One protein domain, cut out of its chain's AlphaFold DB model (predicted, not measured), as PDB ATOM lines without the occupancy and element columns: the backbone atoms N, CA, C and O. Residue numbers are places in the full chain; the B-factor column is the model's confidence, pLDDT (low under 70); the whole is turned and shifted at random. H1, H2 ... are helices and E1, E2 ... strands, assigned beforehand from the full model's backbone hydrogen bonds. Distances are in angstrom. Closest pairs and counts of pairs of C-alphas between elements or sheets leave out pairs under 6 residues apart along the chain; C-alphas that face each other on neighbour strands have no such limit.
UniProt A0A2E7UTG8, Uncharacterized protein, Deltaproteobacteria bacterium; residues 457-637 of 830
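What this domain is: This is residues 457 to 637 of the 830 residues of an uncharacterized protein of Deltaproteobacteria bacterium (UniProt A0A2E7UTG8). What shape do these atoms make? They make a rod of strands whose long body holds two sheets, E2 E7 E8 and the branched sheet E9 to E13, side by side where E9 runs along E7 and E8. Toward the other end lies a four-strand sheet, E1 E14 E6 E5, and beyond it the hairpin E3 and E4 makes one tip of the rod. What is it built of? The 181 printed residues are mostly strand, with E1 to E8, one short helix H1, then E9 to E14, and neighbour strands are antiparallel throughout. How compact is it? It is only just compact, close to loose, with a radius of gyration of the C-alphas of 18.6 A and spans of 70 by 32 by 29 A.

Where its parts are: Where do the first strands run? E1 is residues 457 to 459, from C-alpha 457 at (-10.182, -17.761, 16.784), and E2 is 479 to 486, bending by 60 degrees at residue 482. E3 is 500 to 503, E4 508 to 511, E5 515 to 519 and E6 523 to 527. Which are long? E7, 532 to 542, measures 30.5 A, and E8, 548 to 558, 30.0 A with a bend of 54 degrees at residue 552. What follows? H1 is 561 to 564, E9 570 to 578, E10 583 to 590, E11 595 to 605 at 31.9 A, E12 611 to 615 and E13 621 to 624. E14 is 631 to 636, ending at C-alpha 636 (-10.405, -27.496, 8.884).

How they stand to each other: How is E1's sheet joined? N 458 and O 632 of E1 and E14 are 2.8 A apart, N 526 and O 633 of E6 and E14 2.8 A, and N 516 and O 525 of the hairpin E5 and E6 2.9 A, each within hydrogen-bond range. How do the long strands meet? In E2 and E7, N 480 and O 536 are 2.8 A apart, and in the hairpin E7 and E8, N 537 and O 553 2.8 A; the closest C-alphas of E7 and E9, Asp 540 and Gln 575, are 4.8 A apart. How is the branched sheet laid out? E9 E10 E11 E12 is a meander, each strand the antiparallel neighbour of the one before; E10 lies on one side of E11, E12 and E13 on the other side, and N 596 and O 623 of E11 and E13 are 2.8 A apart. Where is H1? It is on none of the three larger sheets, and is too short for any O i to N i+4 pair; its 1 O i to N i+3 pair is not within range.

The domain as a whole: How far does it reach? The two C-alphas farthest apart, those of Gly 506 and Ser 607, are 70.2 A apart. Which links are long? E1 to E2, with 19 residues, and E2 to E3, with 13, are long, and the printed part has no cut. Where is confidence low? Residues 462 to 466 and 473 to 477 are under 70.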
ATOM      1  N   LEU A 457     -11.012 -18.266  15.707       89.38
ATOM      2  CA  LEU A 457     -10.182 -17.761  16.784       89.38
ATOM      3  C   LEU A 457     -10.797 -18.142  18.124       89.38
ATOM      4  O   LEU A 457     -11.989 -17.937  18.353       89.38
ATOM      5  N   GLN A 458      -9.984 -18.683  19.025       89.75
ATOM      6  CA  GLN A 458     -10.386 -18.980  20.391       89.75
ATOM      7  C   GLN A 458      -9.505 -18.220  21.384       89.75
ATOM      8  O   GLN A 458      -8.308 -18.488  21.517       89.75
ATOM      9  N   PHE A 459     -10.132 -17.303  22.116       87.56
ATOM     10  CA  PHE A 459      -9.503 -16.520  23.177       87.56
ATOM     11  C   PHE A 459      -9.588 -17.263  24.517       87.56
ATOM     12  O   PHE A 459     -10.588 -17.918  24.828       87.56
ATOM     13  N   ALA A 460      -8.533 -17.178  25.330       80.94
ATOM     14  CA  ALA A 460      -8.438 -17.922  26.585       80.94
ATOM     15  C   ALA A 460      -9.202 -17.261  27.752       80.94
ATOM     16  O   ALA A 460      -8.838 -16.178  28.222       80.94
ATOM     17  N   ASP A 461     -10.203 -17.969  28.285       72.81
ATOM     18  CA  ASP A 461     -10.963 -17.572  29.480       72.81
ATOM     19  C   ASP A 461     -10.503 -18.327  30.756       72.81
ATOM     20  O   ASP A 461      -9.496 -19.047  30.769       72.81
ATOM     21  N   ARG A 462     -11.206 -18.121  31.874       64.62
ATOM     22  CA  ARG A 462     -10.885 -18.579  33.228       64.62
ATOM     23  C   ARG A 462     -10.900 -20.098  33.400       64.62
ATOM     24  O   ARG A 462     -10.167 -20.583  34.269       64.62
ATOM     25  N   GLY A 463     -11.662 -20.832  32.585       56.09
ATOM     26  CA  GLY A 463     -11.813 -22.287  32.668       56.09
ATOM     27  C   GLY A 463     -11.802 -23.011  31.308       56.09
ATOM     28  O   GLY A 463     -12.026 -22.392  30.264       56.09
ATOM     29  N   PRO A 464     -11.552 -24.337  31.291       51.19
ATOM     30  CA  PRO A 464     -11.670 -25.154  30.083       51.19
ATOM     31  C   PRO A 464     -13.075 -25.041  29.473       51.19
ATOM     32  O   PRO A 464     -14.068 -25.211  30.173       51.19
ATOM     33  N   GLY A 465     -13.161 -24.754  28.171       53.81
ATOM     34  CA  GLY A 465     -14.437 -24.652  27.446       53.81
ATOM     35  C   GLY A 465     -15.200 -23.332  27.613       53.81
ATOM     36  O   GLY A 465     -16.247 -23.185  26.999       53.81
ATOM     37  N   GLN A 466     -14.680 -22.369  28.384       62.84
ATOM     38  CA  GLN A 466     -15.325 -21.064  28.613       62.84
ATOM     39  C   GLN A 466     -14.757 -19.930  27.736       62.84
ATOM     40  O   GLN A 466     -15.193 -18.792  27.824       62.84
ATOM     41  N   GLY A 467     -13.784 -20.229  26.869       71.81
ATOM     42  CA  GLY A 467     -13.192 -19.249  25.950       71.81
ATOM     43  C   GLY A 467     -14.191 -18.678  24.942       71.81
ATOM     44  O   GLY A 467     -15.051 -19.406  24.445       71.81
ATOM     45  N   LEU A 468     -14.030 -17.403  24.581       83.88
ATOM     46  CA  LEU A 468     -14.757 -16.825  23.453       83.88
ATOM     47  C   LEU A 468     -14.240 -17.435  22.152       83.88
ATOM     48  O   LEU A 468     -13.038 -17.406  21.881       83.88
ATOM     49  N   ARG A 469     -15.164 -17.933  21.333       86.44
ATOM     50  CA  ARG A 469     -14.901 -18.303  19.945       86.44
ATOM     51  C   ARG A 469     -15.411 -17.193  19.042       86.44
ATOM     52  O   ARG A 469     -16.555 -16.774  19.183       86.44
ATOM     53  N   TRP A 470     -14.556 -16.727  18.146       86.12
ATOM     54  CA  TRP A 470     -14.898 -15.738  17.140       86.12
ATOM     55  C   TRP A 470     -14.631 -16.323  15.754       86.12
ATOM     56  O   TRP A 470     -13.539 -16.864  15.549       86.12
ATOM     57  N   PRO A 471     -15.584 -16.245  14.816       82.94
ATOM     58  CA  PRO A 471     -16.938 -15.671  14.932       82.94
ATOM     59  C   PRO A 471     -17.883 -16.434  15.896       82.94
ATOM     60  O   PRO A 471     -17.665 -17.626  16.144       82.94
ATOM     61  N   LEU A 472     -18.914 -15.760  16.451       75.44
ATOM     62  CA  LEU A 472     -19.901 -16.380  17.373       75.44
ATOM     63  C   LEU A 472     -20.832 -17.341  16.632       75.44
ATOM     64  O   LEU A 472     -21.228 -18.372  17.175       75.44
ATOM     65  N   SER A 473     -21.190 -16.996  15.397       65.06
ATOM     66  CA  SER A 473     -22.061 -17.806  14.560       65.06
ATOM     67  C   SER A 473     -21.459 -19.196  14.332       65.06
ATOM     68  O   SER A 473     -20.247 -19.394  14.234       65.06
ATOM     69  N   HIS A 474     -22.336 -20.194  14.239       51.78
ATOM     70  CA  HIS A 474     -21.968 -21.530  13.766       51.78
ATOM     71  C   HIS A 474     -21.809 -21.580  12.238       51.78
ATOM     72  O   HIS A 474     -21.455 -22.631  11.707       51.78
ATOM     73  N   ARG A 475     -22.074 -20.463  11.542       51.44
ATOM     74  CA  ARG A 475     -21.955 -20.339  10.088       51.44
ATOM     75  C   ARG A 475     -20.497 -20.188   9.706       51.44
ATOM     76  O   ARG A 475     -19.789 -19.316  10.205       51.44
ATOM     77  N   GLN A 476     -20.070 -21.096   8.848       47.84
ATOM     78  CA  GLN A 476     -18.666 -21.418   8.688       47.84
ATOM     79  C   GLN A 476     -17.944 -20.395   7.822       47.84
ATOM     80  O   GLN A 476     -16.757 -20.245   8.003       47.84
ATOM     81  N   ASP A 477     -18.630 -19.610   6.992       58.09
ATOM     82  CA  ASP A 477     -18.052 -18.803   5.915       58.09
ATOM     83  C   ASP A 477     -17.446 -17.430   6.320       58.09
ATOM     84  O   ASP A 477     -17.181 -16.590   5.465       58.09
ATOM     85  N   THR A 478     -17.244 -17.150   7.613       73.94
ATOM     86  CA  THR A 478     -17.174 -15.755   8.102       73.94
ATOM     87  C   THR A 478     -15.787 -15.181   8.411       73.94
ATOM     88  O   THR A 478     -15.693 -13.964   8.496       73.94
ATOM     89  N   LEU A 479     -14.710 -15.967   8.556       85.06
ATOM     90  CA  LEU A 479     -13.369 -15.444   8.898       85.06
ATOM     91  C   LEU A 479     -12.234 -16.223   8.213       85.06
ATOM     92  O   LEU A 479     -12.064 -17.398   8.492       85.06
ATOM     93  N   VAL A 480     -11.379 -15.584   7.412       87.56
ATOM     94  CA  VAL A 480     -10.236 -16.237   6.739       87.56
ATOM     95  C   VAL A 480      -8.921 -15.561   7.117       87.56
ATOM     96  O   VAL A 480      -8.696 -14.397   6.796       87.56
ATOM     97  N   VAL A 481      -8.012 -16.289   7.762       90.06
ATOM     98  CA  VAL A 481      -6.670 -15.813   8.119       90.06
ATOM     99  C   VAL A 481      -5.767 -15.800   6.885       90.06
ATOM    100  O   VAL A 481      -5.519 -16.833   6.259       90.06
ATOM    101  N   ARG A 482      -5.243 -14.611   6.575       91.00
ATOM    102  CA  ARG A 482      -4.380 -14.291   5.426       91.00
ATOM    103  C   ARG A 482      -2.894 -14.321   5.760       91.00
ATOM    104  O   ARG A 482      -2.091 -14.651   4.894       91.00
ATOM    105  N   ALA A 483      -2.525 -13.959   6.987       93.56
ATOM    106  CA  ALA A 483      -1.138 -13.972   7.440       93.56
ATOM    107  C   ALA A 483      -1.041 -14.141   8.958       93.56
ATOM    108  O   ALA A 483      -1.893 -13.655   9.709       93.56
ATOM    109  N   ILE A 484       0.029 -14.803   9.401       94.44
ATOM    110  CA  ILE A 484       0.417 -14.904  10.809       94.44
ATOM    111  C   ILE A 484       1.907 -14.589  10.895       94.44
ATOM    112  O   ILE A 484       2.716 -15.257  10.256       94.44
ATOM    113  N   GLU A 485       2.265 -13.596  11.698       95.06
ATOM    114  CA  GLU A 485       3.647 -13.202  11.963       95.06
ATOM    115  C   GLU A 485       4.009 -13.535  13.411       95.06
ATOM    116  O   GLU A 485       3.304 -13.144  14.347       95.06
ATOM    117  N   ARG A 486       5.123 -14.242  13.613       91.06
ATOM    118  CA  ARG A 486       5.624 -14.615  14.941       91.06
ATOM    119  C   ARG A 486       7.129 -14.405  15.005       91.06
ATOM    120  O   ARG A 486       7.864 -14.889  14.155       91.06
ATOM    121  N   GLY A 487       7.596 -13.665  16.010       87.19
ATOM    122  CA  GLY A 487       9.027 -13.363  16.153       87.19
ATOM    123  C   GLY A 487       9.621 -12.555  14.989       87.19
ATOM    124  O   GLY A 487      10.828 -12.597  14.784       87.19
ATOM    125  N   GLY A 488       8.787 -11.835  14.230       85.56
ATOM    126  CA  GLY A 488       9.196 -11.078  13.041       85.56
ATOM    127  C   GLY A 488       9.205 -11.876  11.734       85.56
ATOM    128  O   GLY A 488       9.505 -11.301  10.692       85.56
ATOM    129  N   GLU A 489       8.856 -13.164  11.762       91.62
ATOM    130  CA  GLU A 489       8.779 -14.021  10.577       91.62
ATOM    131  C   GLU A 489       7.324 -14.355  10.234       91.62
ATOM    132  O   GLU A 489       6.508 -14.621  11.120       91.62
ATOM    133  N   SER A 490       6.994 -14.353   8.940       93.69
ATOM    134  CA  SER A 490       5.692 -14.811   8.452       93.69
ATOM    135  C   SER A 490       5.668 -16.334   8.391       93.69
ATOM    136  O   SER A 490       6.570 -16.952   7.828       93.69
ATOM    137  N   LEU A 491       4.609 -16.939   8.922       92.75
ATOM    138  CA  LEU A 491       4.396 -18.380   8.847       92.75
ATOM    139  C   LEU A 491       3.833 -18.771   7.474       92.75
ATOM    140  O   LEU A 491       2.999 -18.060   6.910       92.75
ATOM    141  N   ASP A 492       4.254 -19.926   6.957       89.81
ATOM    142  CA  ASP A 492       3.684 -20.520   5.745       89.81
ATOM    143  C   ASP A 492       2.313 -21.132   6.056       89.81
ATOM    144  O   ASP A 492       2.209 -22.255   6.555       89.81
ATOM    145  N   LEU A 493       1.242 -20.396   5.747       87.12
ATOM    146  CA  LEU A 493      -0.132 -20.844   5.983       87.12
ATOM    147  C   LEU A 493      -0.496 -22.140   5.249       87.12
ATOM    148  O   LEU A 493      -1.441 -22.810   5.666       87.12
ATOM    149  N   GLY A 494       0.241 -22.505   4.196       83.75
ATOM    150  CA  GLY A 494       0.036 -23.747   3.462       83.75
ATOM    151  C   GLY A 494       0.530 -24.990   4.204       83.75
ATOM    152  O   GLY A 494       0.107 -26.092   3.866       83.75
ATOM    153  N   ARG A 495       1.409 -24.841   5.204       87.00
ATOM    154  CA  ARG A 495       2.020 -25.966   5.942       87.00
ATOM    155  C   ARG A 495       1.934 -25.842   7.459       87.00
ATOM    156  O   ARG A 495       2.016 -26.850   8.154       87.00
ATOM    157  N   VAL A 496       1.748 -24.635   7.997       89.00
ATOM    158  CA  VAL A 496       1.762 -24.358   9.447       89.00
ATOM    159  C   VAL A 496       0.684 -25.112  10.225       89.00
ATOM    160  O   VAL A 496       0.797 -25.259  11.437       89.00
ATOM    161  N   PHE A 497      -0.352 -25.599   9.548       88.56
ATOM    162  CA  PHE A 497      -1.422 -26.381  10.158       88.56
ATOM    163  C   PHE A 497      -1.149 -27.881  10.195       88.56
ATOM    164  O   PHE A 497      -1.844 -28.582  10.921       88.56
ATOM    165  N   HIS A 498      -0.140 -28.372   9.472       89.00
ATOM    166  CA  HIS A 498       0.216 -29.782   9.517       89.00
ATOM    167  C   HIS A 498       0.776 -30.150  10.888       89.00
ATOM    168  O   HIS A 498       1.626 -29.449  11.448       89.00
ATOM    169  N   ARG A 499       0.383 -31.313  11.403       91.75
ATOM    170  CA  ARG A 499       0.965 -31.900  12.616       91.75
ATOM    171  C   ARG A 499       2.486 -32.078  12.533       91.75
ATOM    172  O   ARG A 499       3.192 -31.939  13.538       91.75
ATOM    173  N   PHE A 500       2.990 -32.416  11.351       93.62
ATOM    174  CA  PHE A 500       4.412 -32.561  11.058       93.62
ATOM    175  C   PHE A 500       4.788 -31.694   9.859       93.62
ATOM    176  O   PHE A 500       3.992 -31.529   8.941       93.62
ATOM    177  N   ILE A 501       6.004 -31.155   9.869       92.50
ATOM    178  CA  ILE A 501       6.551 -30.348   8.777       92.50
ATOM    179  C   ILE A 501       7.591 -31.195   8.026       92.50
ATOM    180  O   ILE A 501       8.518 -31.700   8.676       92.50
ATOM    181  N   PRO A 502       7.459 -31.375   6.697       91.62
ATOM    182  CA  PRO A 502       8.428 -32.129   5.908       91.62
ATOM    183  C   PRO A 502       9.771 -31.391   5.837       91.62
ATOM    184  O   PRO A 502       9.816 -30.160   5.812       91.62
ATOM    185  N   VAL A 503      10.870 -32.144   5.798       91.12
ATOM    186  CA  VAL A 503      12.221 -31.604   5.594       91.12
ATOM    187  C   VAL A 503      12.562 -31.732   4.109       91.12
ATOM    188  O   VAL A 503      12.702 -32.837   3.600       91.12
ATOM    189  N   GLU A 504      12.684 -30.617   3.388       72.12
ATOM    190  CA  GLU A 504      12.805 -30.647   1.915       72.12
ATOM    191  C   GLU A 504      14.109 -31.291   1.411       72.12
ATOM    192  O   GLU A 504      14.127 -31.910   0.350       72.12
ATOM    193  N   GLU A 505      15.199 -31.191   2.178       76.12
ATOM    194  CA  GLU A 505      16.535 -31.652   1.765       76.12
ATOM    195  C   GLU A 505      16.874 -33.092   2.197       76.12
ATOM    196  O   GLU A 505      17.930 -33.621   1.847       76.12
ATOM    197  N   GLY A 506      16.000 -33.762   2.951       76.12
ATOM    198  CA  GLY A 506      16.227 -35.130   3.413       76.12
ATOM    199  C   GLY A 506      14.904 -35.821   3.678       76.12
ATOM    200  O   GLY A 506      14.037 -35.220   4.288       76.12
ATOM    201  N   LEU A 507      14.754 -37.066   3.221       91.19
ATOM    202  CA  LEU A 507      13.534 -37.869   3.344       91.19
ATOM    203  C   LEU A 507      13.134 -38.084   4.822       91.19
ATOM    204  O   LEU A 507      13.445 -39.110   5.426       91.19
ATOM    205  N   ASP A 508      12.511 -37.069   5.423       94.12
ATOM    206  CA  ASP A 508      12.228 -36.961   6.850       94.12
ATOM    207  C   ASP A 508      11.220 -35.833   7.151       94.12
ATOM    208  O   ASP A 508      10.878 -35.017   6.293       94.12
ATOM    209  N   PHE A 509      10.741 -35.775   8.393       95.44
ATOM    210  CA  PHE A 509       9.830 -34.736   8.878       95.44
ATOM    211  C   PHE A 509       9.941 -34.528  10.395       95.44
ATOM    212  O   PHE A 509      10.280 -35.438  11.161       95.44
ATOM    213  N   VAL A 510       9.620 -33.320  10.858       94.62
ATOM    214  CA  VAL A 510       9.715 -32.924  12.274       94.62
ATOM    215  C   VAL A 510       8.361 -32.513  12.837       94.62
ATOM    216  O   VAL A 510       7.453 -32.141  12.100       94.62
ATOM    217  N   ARG A 511       8.196 -32.600  14.161       94.75
ATOM    218  CA  ARG A 511       6.958 -32.162  14.824       94.75
ATOM    219  C   ARG A 511       6.783 -30.660  14.669       94.75
ATOM    220  O   ARG A 511       7.725 -29.913  14.921       94.75
ATOM    221  N   ASN A 512       5.573 -30.237  14.325       94.06
ATOM    222  CA  ASN A 512       5.223 -28.828  14.316       94.06
ATOM    223  C   ASN A 512       5.076 -28.322  15.765       94.06
ATOM    224  O   ASN A 512       4.202 -28.810  16.484       94.06
ATOM    225  N   PRO A 513       5.898 -27.359  16.220       93.38
ATOM    226  CA  PRO A 513       5.838 -26.858  17.593       93.38
ATOM    227  C   PRO A 513       4.593 -26.009  17.886       93.38
ATOM    228  O   PRO A 513       4.323 -25.735  19.050       93.38
ATOM    229  N   LEU A 514       3.862 -25.571  16.856       93.25
ATOM    230  CA  LEU A 514       2.637 -24.779  16.994       93.25
ATOM    231  C   LEU A 514       1.380 -25.645  17.072       93.25
ATOM    232  O   LEU A 514       0.333 -25.158  17.486       93.25
ATOM    233  N   PHE A 515       1.469 -26.905  16.646       93.06
ATOM    234  CA  PHE A 515       0.331 -27.805  16.573       93.06
ATOM    235  C   PHE A 515      -0.050 -28.334  17.957       93.06
ATOM    236  O   PHE A 515       0.744 -28.991  18.630       93.06
ATOM    237  N   GLU A 516      -1.297 -28.102  18.353       91.50
ATOM    238  CA  GLU A 516      -1.842 -28.560  19.630       91.50
ATOM    239  C   GLU A 516      -2.485 -29.944  19.491       91.50
ATOM    240  O   GLU A 516      -2.120 -30.891  20.191       91.50
ATOM    241  N   LYS A 517      -3.478 -30.067  18.601       89.56
ATOM    242  CA  LYS A 517      -4.243 -31.301  18.360       89.56
ATOM    243  C   LYS A 517      -5.185 -31.163  17.166       89.56
ATOM    244  O   LYS A 517      -5.554 -30.052  16.796       89.56
ATOM    245  N   THR A 518      -5.685 -32.301  16.694       84.81
ATOM    246  CA  THR A 518      -6.856 -32.379  15.812       84.81
ATOM    247  C   THR A 518      -8.125 -32.616  16.645       84.81
ATOM    248  O   THR A 518      -8.132 -33.486  17.523       84.81
ATOM    249  N   ILE A 519      -9.199 -31.861  16.406       81.19
ATOM    250  CA  ILE A 519     -10.528 -32.082  17.003       81.19
ATOM    251  C   ILE A 519     -11.426 -32.785  15.988       81.19
ATOM    252  O   ILE A 519     -11.479 -32.377  14.835       81.19
ATOM    253  N   GLU A 520     -12.120 -33.838  16.434       72.50
ATOM    254  CA  GLU A 520     -13.105 -34.610  15.646       72.50
ATOM    255  C   GLU A 520     -12.557 -35.277  14.371       72.50
ATOM    256  O   GLU A 520     -13.300 -35.945  13.667       72.50
ATOM    257  N   GLY A 521     -11.245 -35.185  14.137       70.81
ATOM    258  CA  GLY A 521     -10.594 -35.625  12.905       70.81
ATOM    259  C   GLY A 521     -10.409 -34.494  11.897       70.81
ATOM    260  O   GLY A 521      -9.474 -34.561  11.119       70.81
ATOM    261  N   ASP A 522     -11.187 -33.418  11.988       72.62
ATOM    262  CA  ASP A 522     -11.313 -32.458  10.885       72.62
ATOM    263  C   ASP A 522     -10.531 -31.152  11.132       72.62
ATOM    264  O   ASP A 522      -9.943 -30.582  10.214       72.62
ATOM    265  N   TYR A 523     -10.472 -30.675  12.384       81.00
ATOM    266  CA  TYR A 523      -9.913 -29.352  12.699       81.00
ATOM    267  C   TYR A 523      -8.544 -29.427  13.352       81.00
ATOM    268  O   TYR A 523      -8.418 -29.947  14.462       81.00
ATOM    269  N   SER A 524      -7.546 -28.811  12.725       87.31
ATOM    270  CA  SER A 524      -6.228 -28.594  13.320       87.31
ATOM    271  C   SER A 524      -6.227 -27.341  14.185       87.31
ATOM    272  O   SER A 524      -6.649 -26.270  13.743       87.31
ATOM    273  N   LEU A 525      -5.754 -27.474  15.425       89.75
ATOM    274  CA  LEU A 525      -5.621 -26.369  16.369       89.75
ATOM    275  C   LEU A 525      -4.157 -25.967  16.493       89.75
ATOM    276  O   LEU A 525      -3.310 -26.806  16.802       89.75
ATOM    277  N   LEU A 526      -3.891 -24.675  16.327       92.62
ATOM    278  CA  LEU A 526      -2.575 -24.073  16.484       92.62
ATOM    279  C   LEU A 526      -2.538 -23.106  17.665       92.62
ATOM    280  O   LEU A 526      -3.423 -22.258  17.803       92.62
ATOM    281  N   ASP A 527      -1.483 -23.178  18.475       93.19
ATOM    282  CA  ASP A 527      -1.154 -22.131  19.441       93.19
ATOM    283  C   ASP A 527      -0.362 -21.005  18.760       93.19
ATOM    284  O   ASP A 527       0.856 -21.076  18.557       93.19
ATOM    285  N   ILE A 528      -1.076 -19.926  18.441       93.69
ATOM    286  CA  ILE A 528      -0.528 -18.711  17.832       93.69
ATOM    287  C   ILE A 528      -0.428 -17.564  18.846       93.69
ATOM    288  O   ILE A 528      -0.483 -16.389  18.482       93.69
ATOM    289  N   SER A 529      -0.289 -17.895  20.132       91.88
ATOM    290  CA  SER A 529      -0.083 -16.910  21.193       91.88
ATOM    291  C   SER A 529       1.123 -16.017  20.912       91.88
ATOM    292  O   SER A 529       2.198 -16.495  20.542       91.88
ATOM    293  N   GLY A 530       0.958 -14.716  21.154       91.25
ATOM    294  CA  GLY A 530       2.022 -13.735  20.934       91.25
ATOM    295  C   GLY A 530       2.260 -13.348  19.471       91.25
ATOM    296  O   GLY A 530       3.233 -12.650  19.201       91.25
ATOM    297  N   SER A 531       1.426 -13.809  18.536       93.81
ATOM    298  CA  SER A 531       1.555 -13.507  17.106       93.81
ATOM    299  C   SER A 531       0.734 -12.283  16.688       93.81
ATOM    300  O   SER A 531      -0.244 -11.909  17.342       93.81
ATOM    301  N   ARG A 532       1.089 -11.705  15.540       94.38
ATOM    302  CA  ARG A 532       0.237 -10.775  14.791       94.38
ATOM    303  C   ARG A 532      -0.519 -11.545  13.708       94.38
ATOM    304  O   ARG A 532       0.077 -12.323  12.973       94.38
ATOM    305  N   VAL A 533      -1.832 -11.347  13.625       93.94
ATOM    306  CA  VAL A 533      -2.750 -12.051  12.720       93.94
ATOM    307  C   VAL A 533      -3.442 -11.037  11.822       93.94
ATOM    308  O   VAL A 533      -3.978 -10.042  12.307       93.94
ATOM    309  N   VAL A 534      -3.455 -11.312  10.521       94.88
ATOM    310  CA  VAL A 534      -4.242 -10.572   9.529       94.88
ATOM    311  C   VAL A 534      -5.271 -11.530   8.945       94.88
ATOM    312  O   VAL A 534      -4.915 -12.628   8.515       94.88
ATOM    313  N   ALA A 535      -6.535 -11.132   8.939       92.69
ATOM    314  CA  ALA A 535      -7.649 -11.931   8.450       92.69
ATOM    315  C   ALA A 535      -8.653 -11.065   7.689       92.69
ATOM    316  O   ALA A 535      -8.755  -9.873   7.951       92.69
ATOM    317  N   ASP A 536      -9.432 -11.673   6.805       91.25
ATOM    318  CA  ASP A 536     -10.669 -11.077   6.310       91.25
ATOM    319  C   ASP A 536     -11.844 -11.628   7.101       91.25
ATOM    320  O   ASP A 536     -11.910 -12.829   7.365       91.25
ATOM    321  N   ILE A 537     -12.792 -10.766   7.442       89.44
ATOM    322  CA  ILE A 537     -14.051 -11.144   8.065       89.44
ATOM    323  C   ILE A 537     -15.228 -10.694   7.200       89.44
ATOM    324  O   ILE A 537     -15.225  -9.588   6.664       89.44
ATOM    325  N   LEU A 538     -16.242 -11.551   7.087       87.25
ATOM    326  CA  LEU A 538     -17.564 -11.172   6.603       87.25
ATOM    327  C   LEU A 538     -18.409 -10.742   7.801       87.25
ATOM    328  O   LEU A 538     -18.809 -11.578   8.613       87.25
ATOM    329  N   GLU A 539     -18.657  -9.441   7.926       88.56
ATOM    330  CA  GLU A 539     -19.531  -8.904   8.966       88.56
ATOM    331  C   GLU A 539     -20.975  -8.794   8.472       88.56
ATOM    332  O   GLU A 539     -21.225  -8.362   7.344       88.56
ATOM    333  N   ASP A 540     -21.922  -9.199   9.322       86.50
ATOM    334  CA  ASP A 540     -23.347  -9.072   9.029       86.50
ATOM    335  C   ASP A 540     -23.789  -7.607   9.198       86.50
ATOM    336  O   ASP A 540     -23.373  -6.902  10.121       86.50
ATOM    337  N   GLY A 541     -24.675  -7.162   8.315       87.88
ATOM    338  CA  GLY A 541     -25.260  -5.827   8.296       87.88
ATOM    339  C   GLY A 541     -26.642  -5.834   7.651       87.88
ATOM    340  O   GLY A 541     -27.228  -6.894   7.445       87.88
ATOM    341  N   PHE A 542     -27.160  -4.651   7.318       84.62
ATOM    342  CA  PHE A 542     -28.424  -4.492   6.595       84.62
ATOM    343  C   PHE A 542     -28.245  -3.564   5.391       84.62
ATOM    344  O   PHE A 542     -27.537  -2.559   5.489       84.62
ATOM    345  N   ASP A 543     -28.868  -3.899   4.261       81.56
ATOM    346  CA  ASP A 543     -28.853  -3.064   3.057       81.56
ATOM    347  C   ASP A 543     -29.828  -1.871   3.140       81.56
ATOM    348  O   ASP A 543     -30.495  -1.636   4.149       81.56
ATOM    349  N   GLY A 544     -29.924  -1.094   2.054       76.44
ATOM    350  CA  GLY A 544     -30.830   0.060   1.960       76.44
ATOM    351  C   GLY A 544     -32.318  -0.289   2.113       76.44
ATOM    352  O   GLY A 544     -33.112   0.539   2.571       76.44
ATOM    353  N   GLU A 545     -32.693  -1.533   1.835       74.44
ATOM    354  CA  GLU A 545     -34.058  -2.042   1.970       74.44
ATOM    355  C   GLU A 545     -34.301  -2.689   3.348       74.44
ATOM    356  O   GLU A 545     -35.442  -2.946   3.738       74.44
ATOM    357  N   GLY A 546     -33.248  -2.852   4.154       75.62
ATOM    358  CA  GLY A 546     -33.310  -3.421   5.493       75.62
ATOM    359  C   GLY A 546     -33.298  -4.949   5.505       75.62
ATOM    360  O   GLY A 546     -33.818  -5.526   6.466       75.62
ATOM    361  N   TYR A 547     -32.738  -5.583   4.466       77.06
ATOM    362  CA  TYR A 547     -32.445  -7.018   4.423       77.06
ATOM    363  C   TYR A 547     -31.040  -7.306   4.958       77.06
ATOM    364  O   TYR A 547     -30.134  -6.503   4.721       77.06
ATOM    365  N   PRO A 548     -30.833  -8.431   5.670       79.94
ATOM    366  CA  PRO A 548     -29.503  -8.847   6.095       79.94
ATOM    367  C   PRO A 548     -28.552  -9.005   4.902       79.94
ATOM    368  O   PRO A 548     -28.882  -9.674   3.924       79.94
ATOM    369  N   VAL A 549     -27.360  -8.422   4.999       81.38
ATOM    370  CA  VAL A 549     -26.277  -8.541   4.008       81.38
ATOM    371  C   VAL A 549     -24.943  -8.766   4.700       81.38
ATOM    372  O   VAL A 549     -24.831  -8.593   5.912       81.38
ATOM    373  N   ARG A 550     -23.914  -9.124   3.928       83.75
ATOM    374  CA  ARG A 550     -22.549  -9.298   4.431       83.75
ATOM    375  C   ARG A 550     -21.566  -8.406   3.696       83.75
ATOM    376  O   ARG A 550     -21.574  -8.343   2.469       83.75
ATOM    377  N   GLY A 551     -20.709  -7.738   4.460       85.69
ATOM    378  CA  GLY A 551     -19.596  -6.944   3.948       85.69
ATOM    379  C   GLY A 551     -18.262  -7.580   4.321       85.69
ATOM    380  O   GLY A 551     -18.098  -8.049   5.443       85.69
ATOM    381  N   SER A 552     -17.306  -7.591   3.390       88.38
ATOM    382  CA  SER A 552     -15.936  -8.022   3.686       88.38
ATOM    383  C   SER A 552     -15.125  -6.888   4.307       88.38
ATOM    384  O   SER A 552     -15.207  -5.737   3.865       88.38
ATOM    385  N   ARG A 553     -14.326  -7.221   5.320       91.31
ATOM    386  CA  ARG A 553     -13.471  -6.291   6.053       91.31
ATOM    387  C   ARG A 553     -12.156  -6.955   6.446       91.31
ATOM    388  O   ARG A 553     -12.148  -8.088   6.907       91.31
ATOM    389  N   GLU A 554     -11.058  -6.208   6.368       94.25
ATOM    390  CA  GLU A 554      -9.782  -6.632   6.950       94.25
ATOM    391  C   GLU A 554      -9.790  -6.455   8.482       94.25
ATOM    392  O   GLU A 554     -10.152  -5.402   9.020       94.25
ATOM    393  N   LEU A 555      -9.355  -7.498   9.182       92.56
ATOM    394  CA  LEU A 555      -9.157  -7.576  10.621       92.56
ATOM    395  C   LEU A 555      -7.671  -7.812  10.914       92.56
ATOM    396  O   LEU A 555      -7.086  -8.806  10.488       92.56
ATOM    397  N   VAL A 556      -7.075  -6.926  11.712       93.81
ATOM    398  CA  VAL A 556      -5.697  -7.066  12.196       93.81
ATOM    399  C   VAL A 556      -5.716  -7.187  13.714       93.81
ATOM    400  O   VAL A 556      -6.160  -6.273  14.408       93.81
ATOM    401  N   ILE A 557      -5.214  -8.306  14.234       92.38
ATOM    402  CA  ILE A 557      -5.064  -8.553  15.670       92.38
ATOM    403  C   ILE A 557      -3.576  -8.688  15.972       92.38
ATOM    404  O   ILE A 557      -2.927  -9.618  15.505       92.38
ATOM    405  N   ASP A 558      -3.034  -7.786  16.783       91.56
ATOM    406  CA  ASP A 558      -1.649  -7.860  17.244       91.56
ATOM    407  C   ASP A 558      -1.607  -8.261  18.722       91.56
ATOM    408  O   ASP A 558      -2.020  -7.495  19.597       91.56
ATOM    409  N   LEU A 559      -1.152  -9.488  18.994       90.44
ATOM    410  CA  LEU A 559      -1.007 -10.035  20.346       90.44
ATOM    411  C   LEU A 559       0.451 -10.081  20.805       90.44
ATOM    412  O   LEU A 559       0.765 -10.772  21.776       90.44
ATOM    413  N   THR A 560       1.355  -9.372  20.130       89.94
ATOM    414  CA  THR A 560       2.742  -9.274  20.586       89.94
ATOM    415  C   THR A 560       2.815  -8.533  21.933       89.94
ATOM    416  O   THR A 560       2.026  -7.610  22.189       89.94
ATOM    417  N   PRO A 561       3.752  -8.900  22.829       86.31
ATOM    418  CA  PRO A 561       3.948  -8.190  24.096       86.31
ATOM    419  C   PRO A 561       4.166  -6.680  23.916       86.31
ATOM    420  O   PRO A 561       3.700  -5.876  24.726       86.31
ATOM    421  N   GLU A 562       4.847  -6.281  22.842       83.69
ATOM    422  CA  GLU A 562       5.153  -4.890  22.514       83.69
ATOM    423  C   GLU A 562       3.905  -4.102  22.092       83.69
ATOM    424  O   GLU A 562       3.748  -2.938  22.485       83.69
ATOM    425  N   ALA A 563       2.998  -4.723  21.330       80.38
ATOM    426  CA  ALA A 563       1.757  -4.096  20.885       80.38
ATOM    427  C   ALA A 563       0.746  -3.920  22.025       80.38
ATOM    428  O   ALA A 563       0.047  -2.904  22.069       80.38
ATOM    429  N   GLN A 564       0.717  -4.832  23.005       76.31
ATOM    430  CA  GLN A 564      -0.219  -4.778  24.137       76.31
ATOM    431  C   GLN A 564      -0.180  -3.439  24.893       76.31
ATOM    432  O   GLN A 564      -1.217  -2.924  25.313       76.31
ATOM    433  N   ALA A 565       1.007  -2.849  25.060       73.62
ATOM    434  CA  ALA A 565       1.169  -1.588  25.786       73.62
ATOM    435  C   ALA A 565       0.519  -0.383  25.074       73.62
ATOM    436  O   ALA A 565       0.253   0.639  25.714       73.62
ATOM    437  N   ARG A 566       0.272  -0.495  23.763       71.38
ATOM    438  CA  ARG A 566      -0.215   0.583  22.885       71.38
ATOM    439  C   ARG A 566      -1.562   0.269  22.226       71.38
ATOM    440  O   ARG A 566      -2.079   1.128  21.523       71.38
ATOM    441  N   ALA A 567      -2.109  -0.924  22.446       72.06
ATOM    442  CA  ALA A 567      -3.304  -1.399  21.763       72.06
ATOM    443  C   ALA A 567      -4.558  -0.606  22.174       72.06
ATOM    444  O   ALA A 567      -4.917  -0.548  23.354       72.06
ATOM    445  N   GLU A 568      -5.228  -0.019  21.184       86.56
ATOM    446  CA  GLU A 568      -6.632   0.382  21.282       86.56
ATOM    447  C   GLU A 568      -7.537  -0.856  21.126       86.56
ATOM    448  O   GLU A 568      -7.087  -1.873  20.589       86.56
ATOM    449  N   PRO A 569      -8.803  -0.810  21.588       91.06
ATOM    450  CA  PRO A 569      -9.744  -1.899  21.354       91.06
ATOM    451  C   PRO A 569      -9.895  -2.206  19.858       91.06
ATOM    452  O   PRO A 569     -10.249  -1.338  19.061       91.06
ATOM    453  N   VAL A 570      -9.655  -3.459  19.480       92.00
ATOM    454  CA  VAL A 570      -9.757  -3.943  18.101       92.00
ATOM    455  C   VAL A 570     -11.194  -4.365  17.838       92.00
ATOM    456  O   VAL A 570     -11.713  -5.254  18.507       92.00
ATOM    457  N   TYR A 571     -11.846  -3.753  16.855       93.50
ATOM    458  CA  TYR A 571     -13.159  -4.201  16.401       93.50
ATOM    459  C   TYR A 571     -13.026  -5.524  15.644       93.50
ATOM    460  O   TYR A 571     -12.368  -5.576  14.608       93.50
ATOM    461  N   LEU A 572     -13.634  -6.584  16.179       91.94
ATOM    462  CA  LEU A 572     -13.585  -7.926  15.603       91.94
ATOM    463  C   LEU A 572     -14.607  -8.109  14.475       91.94
ATOM    464  O   LEU A 572     -14.326  -8.870  13.556       91.94
ATOM    465  N   GLY A 573     -15.761  -7.432  14.539       92.12
ATOM    466  CA  GLY A 573     -16.811  -7.452  13.509       92.12
ATOM    467  C   GLY A 573     -18.238  -7.440  14.071       92.12
ATOM    468  O   GLY A 573     -18.440  -7.330  15.287       92.12
ATOM    469  N   ALA A 574     -19.218  -7.564  13.169       90.75
ATOM    470  CA  ALA A 574     -20.648  -7.640  13.472       90.75
ATOM    471  C   ALA A 574     -21.270  -8.984  13.062       90.75
ATOM    472  O   ALA A 574     -20.868  -9.572  12.058       90.75
ATOM    473  N   GLN A 575     -22.264  -9.456  13.818       88.12
ATOM    474  CA  GLN A 575     -23.043 -10.659  13.517       88.12
ATOM    475  C   GLN A 575     -24.533 -10.463  13.766       88.12
ATOM    476  O   GLN A 575     -24.920  -9.747  14.684       88.12
ATOM    477  N   LEU A 576     -25.374 -11.134  12.985       86.25
ATOM    478  CA  LEU A 576     -26.824 -11.044  13.115       86.25
ATOM    479  C   LEU A 576     -27.301 -11.598  14.467       86.25
ATOM    480  O   LEU A 576     -26.976 -12.725  14.838       86.25
ATOM    481  N   HIS A 577     -28.073 -10.795  15.202       86.31
ATOM    482  CA  HIS A 577     -28.685 -11.182  16.477       86.31
ATOM    483  C   HIS A 577     -30.165 -11.542  16.302       86.31
ATOM    484  O   HIS A 577     -30.594 -12.599  16.753       86.31
ATOM    485  N   ASP A 578     -30.928 -10.696  15.605       83.50
ATOM    486  CA  ASP A 578     -32.337 -10.934  15.272       83.50
ATOM    487  C   ASP A 578     -32.668 -10.232  13.948       83.50
ATOM    488  O   ASP A 578     -32.622  -9.000  13.863       83.50
ATOM    489  N   ALA A 579     -32.998 -11.013  12.914       81.50
ATOM    490  CA  ALA A 579     -33.341 -10.503  11.586       81.50
ATOM    491  C   ALA A 579     -34.654  -9.708  11.578       81.50
ATOM    492  O   ALA A 579     -34.752  -8.677  10.911       81.50
ATOM    493  N   ALA A 580     -35.658 -10.156  12.336       80.00
ATOM    494  CA  ALA A 580     -36.977  -9.536  12.378       80.00
ATOM    495  C   ALA A 580     -36.943  -8.180  13.097       80.00
ATOM    496  O   ALA A 580     -37.635  -7.248  12.688       80.00
ATOM    497  N   GLN A 581     -36.119  -8.063  14.142       84.69
ATOM    498  CA  GLN A 581     -35.885  -6.816  14.882       84.69
ATOM    499  C   GLN A 581     -34.753  -5.962  14.298       84.69
ATOM    500  O   GLN A 581     -34.486  -4.879  14.807       84.69
ATOM    501  N   ARG A 582     -34.074  -6.445  13.253       87.62
ATOM    502  CA  ARG A 582     -32.891  -5.820  12.647       87.62
ATOM    503  C   ARG A 582     -31.786  -5.486  13.653       87.62
ATOM    504  O   ARG A 582     -31.273  -4.368  13.683       87.62
ATOM    505  N   THR A 583     -31.425  -6.448  14.500       90.25
ATOM    506  CA  THR A 583     -30.368  -6.261  15.509       90.25
ATOM    507  C   THR A 583     -29.106  -7.059  15.196       90.25
ATOM    508  O   THR A 583     -29.180  -8.168  14.661       90.25
ATOM    509  N   LEU A 584     -27.946  -6.501  15.554       90.81
ATOM    510  CA  LEU A 584     -26.614  -7.082  15.369       90.81
ATOM    511  C   LEU A 584     -25.845  -7.116  16.698       90.81
ATOM    512  O   LEU A 584     -25.908  -6.171  17.482       90.81
ATOM    513  N   TRP A 585     -25.044  -8.154  16.905       91.75
ATOM    514  CA  TRP A 585     -23.925  -8.160  17.842       91.75
ATOM    515  C   TRP A 585     -22.713  -7.493  17.209       91.75
ATOM    516  O   TRP A 585     -22.234  -7.966  16.187       91.75
ATOM    517  N   LYS A 586     -22.156  -6.462  17.839       93.31
ATOM    518  CA  LYS A 586     -20.849  -5.892  17.490       93.31
ATOM    519  C   LYS A 586     -19.830  -6.236  18.560       93.31
ATOM    520  O   LYS A 586     -20.140  -6.097  19.739       93.31
ATOM    521  N   VAL A 587     -18.643  -6.699  18.171       92.75
ATOM    522  CA  VAL A 587     -17.673  -7.276  19.116       92.75
ATOM    523  C   VAL A 587     -16.311  -6.594  19.022       92.75
ATOM    524  O   VAL A 587     -15.802  -6.347  17.931       92.75
ATOM    525  N   TRP A 588     -15.700  -6.316  20.176       93.88
ATOM    526  CA  TRP A 588     -14.388  -5.682  20.312       93.88
ATOM    527  C   TRP A 588     -13.482  -6.449  21.271       93.88
ATOM    528  O   TRP A 588     -13.898  -6.833  22.362       93.88
ATOM    529  N   LEU A 589     -12.215  -6.601  20.900       92.38
ATOM    530  CA  LEU A 589     -11.150  -7.137  21.738       92.38
ATOM    531  C   LEU A 589     -10.330  -5.996  22.345       92.38
ATOM    532  O   LEU A 589      -9.665  -5.253  21.632       92.38
ATOM    533  N   ASP A 590     -10.302  -5.905  23.670       91.50
ATOM    534  CA  ASP A 590      -9.440  -4.991  24.418       91.50
ATOM    535  C   ASP A 590      -8.346  -5.795  25.133       91.50
ATOM    536  O   ASP A 590      -8.515  -6.308  26.244       91.50
ATOM    537  N   VAL A 591      -7.199  -5.925  24.464       87.56
ATOM    538  CA  VAL A 591      -6.037  -6.687  24.955       87.56
ATOM    539  C   VAL A 591      -5.423  -6.032  26.199       87.56
ATOM    540  O   VAL A 591      -4.918  -6.718  27.092       87.56
ATOM    541  N   LYS A 592      -5.488  -4.698  26.290       87.19
ATOM    542  CA  LYS A 592      -4.918  -3.921  27.397       87.19
ATOM    543  C   LYS A 592      -5.703  -4.129  28.688       87.19
ATOM    544  O   LYS A 592      -5.100  -4.299  29.745       87.19
ATOM    545  N   GLN A 593      -7.032  -4.137  28.607       89.00
ATOM    546  CA  GLN A 593      -7.912  -4.433  29.744       89.00
ATOM    547  C   GLN A 593      -8.209  -5.929  29.903       89.00
ATOM    548  O   GLN A 593      -8.937  -6.311  30.817       89.00
ATOM    549  N   ALA A 594      -7.634  -6.768  29.035       88.25
ATOM    550  CA  ALA A 594      -7.851  -8.205  28.987       88.25
ATOM    551  C   ALA A 594      -9.343  -8.565  28.968       88.25
ATOM    552  O   ALA A 594      -9.819  -9.311  29.822       88.25
ATOM    553  N   ARG A 595     -10.099  -8.022  28.009       90.56
ATOM    554  CA  ARG A 595     -11.536  -8.293  27.878       90.56
ATOM    555  C   ARG A 595     -12.005  -8.312  26.429       90.56
ATOM    556  O   ARG A 595     -11.377  -7.722  25.556       90.56
ATOM    557  N   VAL A 596     -13.143  -8.953  26.202       90.44
ATOM    558  CA  VAL A 596     -13.932  -8.836  24.977       90.44
ATOM    559  C   VAL A 596     -15.285  -8.237  25.329       90.44
ATOM    560  O   VAL A 596     -15.932  -8.674  26.281       90.44
ATOM    561  N   GLU A 597     -15.699  -7.227  24.579       92.06
ATOM    562  CA  GLU A 597     -16.970  -6.528  24.746       92.06
ATOM    563  C   GLU A 597     -17.850  -6.800  23.524       92.06
ATOM    564  O   GLU A 597     -17.400  -6.641  22.393       92.06
ATOM    565  N   ALA A 598     -19.090  -7.224  23.749       91.75
ATOM    566  CA  ALA A 598     -20.097  -7.423  22.716       91.75
ATOM    567  C   ALA A 598     -21.294  -6.513  23.003       91.75
ATOM    568  O   ALA A 598     -21.840  -6.535  24.104       91.75
ATOM    569  N   LYS A 599     -21.719  -5.714  22.026       94.38
ATOM    570  CA  LYS A 599     -22.852  -4.788  22.143       94.38
ATOM    571  C   LYS A 599     -23.950  -5.180  21.169       94.38
ATOM    572  O   LYS A 599     -23.642  -5.549  20.040       94.38
ATOM    573  N   VAL A 600     -25.206  -5.047  21.582       94.75
ATOM    574  CA  VAL A 600     -26.350  -5.183  20.673       94.75
ATOM    575  C   VAL A 600     -26.658  -3.818  20.074       94.75
ATOM    576  O   VAL A 600     -26.852  -2.846  20.806       94.75
ATOM    577  N   VAL A 601     -26.706  -3.738  18.749       94.62
ATOM    578  CA  VAL A 601     -27.152  -2.549  18.017       94.62
ATOM    579  C   VAL A 601     -28.406  -2.875  17.221       94.62
ATOM    580  O   VAL A 601     -28.520  -3.956  16.652       94.62
ATOM    581  N   GLU A 602     -29.352  -1.949  17.185       92.75
ATOM    582  CA  GLU A 602     -30.557  -2.018  16.366       92.75
ATOM    583  C   GLU A 602     -30.429  -1.080  15.172       92.75
ATOM    584  O   GLU A 602     -30.034   0.076  15.327       92.75
ATOM    585  N   VAL A 603     -30.777  -1.570  13.986       89.44
ATOM    586  CA  VAL A 603     -30.757  -0.788  12.752       89.44
ATOM    587  C   VAL A 603     -32.154  -0.227  12.501       89.44
ATOM    588  O   VAL A 603     -33.079  -0.940  12.112       89.44
ATOM    589  N   GLN A 604     -32.310   1.074  12.741       89.31
ATOM    590  CA  GLN A 604     -33.576   1.798  12.627       89.31
ATOM    591  C   GLN A 604     -33.502   2.829  11.500       89.31
ATOM    592  O   GLN A 604     -32.444   3.411  11.261       89.31
ATOM    593  N   ARG A 605     -34.621   3.094  10.813       84.50
ATOM    594  CA  ARG A 605     -34.700   4.247   9.907       84.50
ATOM    595  C   ARG A 605     -34.833   5.522  10.725       84.50
ATOM    596  O   ARG A 605     -35.690   5.612  11.602       84.50
ATOM    597  N   ASP A 606     -34.005   6.507  10.418       82.00
ATOM    598  CA  ASP A 606     -34.154   7.845  10.964       82.00
ATOM    599  C   ASP A 606     -35.258   8.638  10.243       82.00
ATOM    600  O   ASP A 606     -35.918   8.154   9.318       82.00
ATOM    601  N   SER A 607     -35.483   9.876  10.688       79.06
ATOM    602  CA  SER A 607     -36.505  10.773  10.135       79.06
ATOM    603  C   SER A 607     -36.295  11.142   8.662       79.06
ATOM    604  O   SER A 607     -37.217  11.664   8.040       79.06
ATOM    605  N   GLU A 608     -35.106  10.897   8.110       78.69
ATOM    606  CA  GLU A 608     -34.750  11.146   6.709       78.69
ATOM    607  C   GLU A 608     -34.810   9.855   5.869       78.69
ATOM    608  O   GLU A 608     -34.565   9.880   4.664       78.69
ATOM    609  N   GLY A 609     -35.193   8.730   6.488       70.62
ATOM    610  CA  GLY A 609     -35.308   7.422   5.850       70.62
ATOM    611  C   GLY A 609     -33.989   6.652   5.757       70.62
ATOM    612  O   GLY A 609     -33.983   5.565   5.179       70.62
ATOM    613  N   ALA A 610     -32.897   7.171   6.331       75.94
ATOM    614  CA  ALA A 610     -31.598   6.509   6.348       75.94
ATOM    615  C   ALA A 610     -31.508   5.509   7.507       75.94
ATOM    616  O   ALA A 610     -31.977   5.775   8.613       75.94
ATOM    617  N   TRP A 611     -30.880   4.357   7.276       79.06
ATOM    618  CA  TRP A 611     -30.612   3.394   8.342       79.06
ATOM    619  C   TRP A 611     -29.507   3.907   9.272       79.06
ATOM    620  O   TRP A 611     -28.420   4.274   8.822       79.06
ATOM    621  N   LYS A 612     -29.779   3.915  10.578       88.19
ATOM    622  CA  LYS A 612     -28.825   4.222  11.646       88.19
ATOM    623  C   LYS A 612     -28.796   3.108  12.673       88.19
ATOM    624  O   LYS A 612     -29.821   2.525  13.012       88.19
ATOM    625  N   GLU A 613     -27.605   2.866  13.199       92.12
ATOM    626  CA  GLU A 613     -27.391   1.944  14.304       92.12
ATOM    627  C   GLU A 613     -27.590   2.655  15.643       92.12
ATOM    628  O   GLU A 613     -27.013   3.717  15.892       92.12
ATOM    629  N   VAL A 614     -28.383   2.047  16.521       92.19
ATOM    630  CA  VAL A 614     -28.636   2.518  17.884       92.19
ATOM    631  C   VAL A 614     -28.281   1.400  18.859       92.19
ATOM    632  O   VAL A 614     -28.824   0.302  18.778       92.19
ATOM    633  N   GLU A 615     -27.360   1.659  19.787       92.38
ATOM    634  CA  GLU A 615     -26.986   0.685  20.820       92.38
ATOM    635  C   GLU A 615     -28.165   0.428  21.775       92.38
ATOM    636  O   GLU A 615     -28.748   1.366  22.328       92.38
ATOM    637  N   ARG A 616     -28.493  -0.847  22.007       91.50
ATOM    638  CA  ARG A 616     -29.485  -1.256  23.005       91.50
ATOM    639  C   ARG A 616     -28.831  -1.356  24.378       91.50
ATOM    640  O   ARG A 616     -28.035  -2.252  24.662       91.50
ATOM    641  N   ALA A 617     -29.169  -0.407  25.246       84.94
ATOM    642  CA  ALA A 617     -28.596  -0.323  26.582       84.94
ATOM    643  C   ALA A 617     -28.931  -1.566  27.430       84.94
ATOM    644  O   ALA A 617     -30.090  -1.947  27.559       84.94
ATOM    645  N   GLY A 618     -27.911  -2.155  28.064       83.56
ATOM    646  CA  GLY A 618     -28.068  -3.278  28.998       83.56
ATOM    647  C   GLY A 618     -28.179  -4.665  28.357       83.56
ATOM    648  O   GLY A 618     -28.181  -5.649  29.091       83.56
ATOM    649  N   GLU A 619     -28.219  -4.759  27.025       87.75
ATOM    650  CA  GLU A 619     -28.254  -6.041  26.301       87.75
ATOM    651  C   GLU A 619     -26.851  -6.559  25.926       87.75
ATOM    652  O   GLU A 619     -26.703  -7.698  25.495       87.75
ATOM    653  N   GLY A 620     -25.806  -5.744  26.108       86.44
ATOM    654  CA  GLY A 620     -24.416  -6.124  25.845       86.44
ATOM    655  C   GLY A 620     -23.821  -7.127  26.847       86.44
ATOM    656  O   GLY A 620     -24.305  -7.297  27.966       86.44
ATOM    657  N   LEU A 621     -22.705  -7.749  26.462       89.31
ATOM    658  CA  LEU A 621     -21.931  -8.702  27.259       89.31
ATOM    659  C   LEU A 621     -20.463  -8.258  27.360       89.31
ATOM    660  O   LEU A 621     -19.882  -7.743  26.410       89.31
ATOM    661  N   THR A 622     -19.821  -8.499  28.505       89.56
ATOM    662  CA  THR A 622     -18.366  -8.341  28.668       89.56
ATOM    663  C   THR A 622     -17.760  -9.619  29.234       89.56
ATOM    664  O   THR A 622     -18.207 -10.121  30.265       89.56
ATOM    665  N   LEU A 623     -16.716 -10.121  28.579       88.06
ATOM    666  CA  LEU A 623     -15.978 -11.325  28.955       88.06
ATOM    667  C   LEU A 623     -14.544 -10.953  29.337       88.06
ATOM    668  O   LEU A 623     -13.847 -10.312  28.557       88.06
ATOM    669  N   MET A 624     -14.085 -11.357  30.522       88.75
ATOM    670  CA  MET A 624     -12.722 -11.074  30.992       88.75
ATOM    671  C   MET A 624     -11.767 -12.202  30.601       88.75
ATOM    672  O   MET A 624     -11.930 -13.330  31.047       88.75
ATOM    673  N   LEU A 625     -10.719 -11.886  29.848       86.38
ATOM    674  CA  LEU A 625      -9.692 -12.828  29.421       86.38
ATOM    675  C   LEU A 625      -8.699 -13.109  30.554       86.38
ATOM    676  O   LEU A 625      -8.223 -12.203  31.237       86.38
ATOM    677  N   LYS A 626      -8.325 -14.381  30.732       84.12
ATOM    678  CA  LYS A 626      -7.294 -14.773  31.709       84.12
ATOM    679  C   LYS A 626      -5.883 -14.533  31.173       84.12
ATOM    680  O   LYS A 626      -4.977 -14.201  31.932       84.12
ATOM    681  N   GLN A 627      -5.699 -14.759  29.874       86.31
ATOM    682  CA  GLN A 627      -4.425 -14.625  29.174       86.31
ATOM    683  C   GLN A 627      -4.670 -13.816  27.891       86.31
ATOM    684  O   GLN A 627      -5.016 -14.407  26.873       86.31
ATOM    685  N   PRO A 628      -4.531 -12.477  27.927       85.62
ATOM    686  CA  PRO A 628      -4.951 -11.603  26.825       85.62
ATOM    687  C   PRO A 628      -4.149 -11.791  25.532       85.62
ATOM    688  O   PRO A 628      -4.642 -11.441  24.469       85.62
ATOM    689  N   LEU A 629      -2.941 -12.361  25.616       89.25
ATOM    690  CA  LEU A 629      -2.090 -12.658  24.456       89.25
ATOM    691  C   LEU A 629      -2.228 -14.105  23.958       89.25
ATOM    692  O   LEU A 629      -1.546 -14.492  23.010       89.25
ATOM    693  N   LYS A 630      -3.063 -14.922  24.621       89.06
ATOM    694  CA  LYS A 630      -3.269 -16.319  24.244       89.06
ATOM    695  C   LYS A 630      -4.383 -16.438  23.216       89.06
ATOM    696  O   LYS A 630      -5.526 -16.068  23.492       89.06
ATOM    697  N   LEU A 631      -4.043 -17.034  22.079       91.06
ATOM    698  CA  LEU A 631      -4.947 -17.229  20.957       91.06
ATOM    699  C   LEU A 631      -4.700 -18.592  20.325       91.06
ATOM    700  O   LEU A 631      -3.579 -18.916  19.933       91.06
ATOM    701  N   THR A 632      -5.763 -19.377  20.217       91.69
ATOM    702  CA  THR A 632      -5.751 -20.617  19.445       91.69
ATOM    703  C   THR A 632      -6.481 -20.380  18.136       91.69
ATOM    704  O   THR A 632      -7.589 -19.843  18.132       91.69
ATOM    705  N   LEU A 633      -5.860 -20.789  17.037       91.19
ATOM    706  CA  LEU A 633      -6.456 -20.772  15.709       91.19
ATOM    707  C   LEU A 633      -6.875 -22.190  15.340       91.19
ATOM    708  O   LEU A 633      -6.102 -23.127  15.511       91.19
ATOM    709  N   SER A 634      -8.100 -22.343  14.862       87.81
ATOM    710  CA  SER A 634      -8.647 -23.609  14.389       87.81
ATOM    711  C   SER A 634      -8.968 -23.488  12.909       87.81
ATOM    712  O   SER A 634      -9.683 -22.561  12.532       87.81
ATOM    713  N   ARG A 635      -8.502 -24.448  12.110       83.81
ATOM    714  CA  ARG A 635      -8.784 -24.552  10.673       83.81
ATOM    715  C   ARG A 635      -9.139 -25.990  10.323       83.81
ATOM    716  O   ARG A 635      -8.493 -26.910  10.829       83.81
ATOM    717  N   GLU A 636     -10.155 -26.184   9.491       79.25
ATOM    718  CA  GLU A 636     -10.405 -27.496   8.884       79.25
ATOM    719  C   GLU A 636      -9.359 -27.751   7.802       79.25
ATOM    720  O   GLU A 636      -9.136 -26.904   6.936       79.25
ATOM    721  N   MET A 637      -8.675 -28.888   7.890       75.75
ATOM    722  CA  MET A 637      -7.523 -29.183   7.045       75.75
ATOM    723  C   MET A 637      -7.804 -30.385   6.161       75.75
ATOM    724  O   MET A 637      -8.036 -31.479   6.671       75.75
TER     725      MET A 637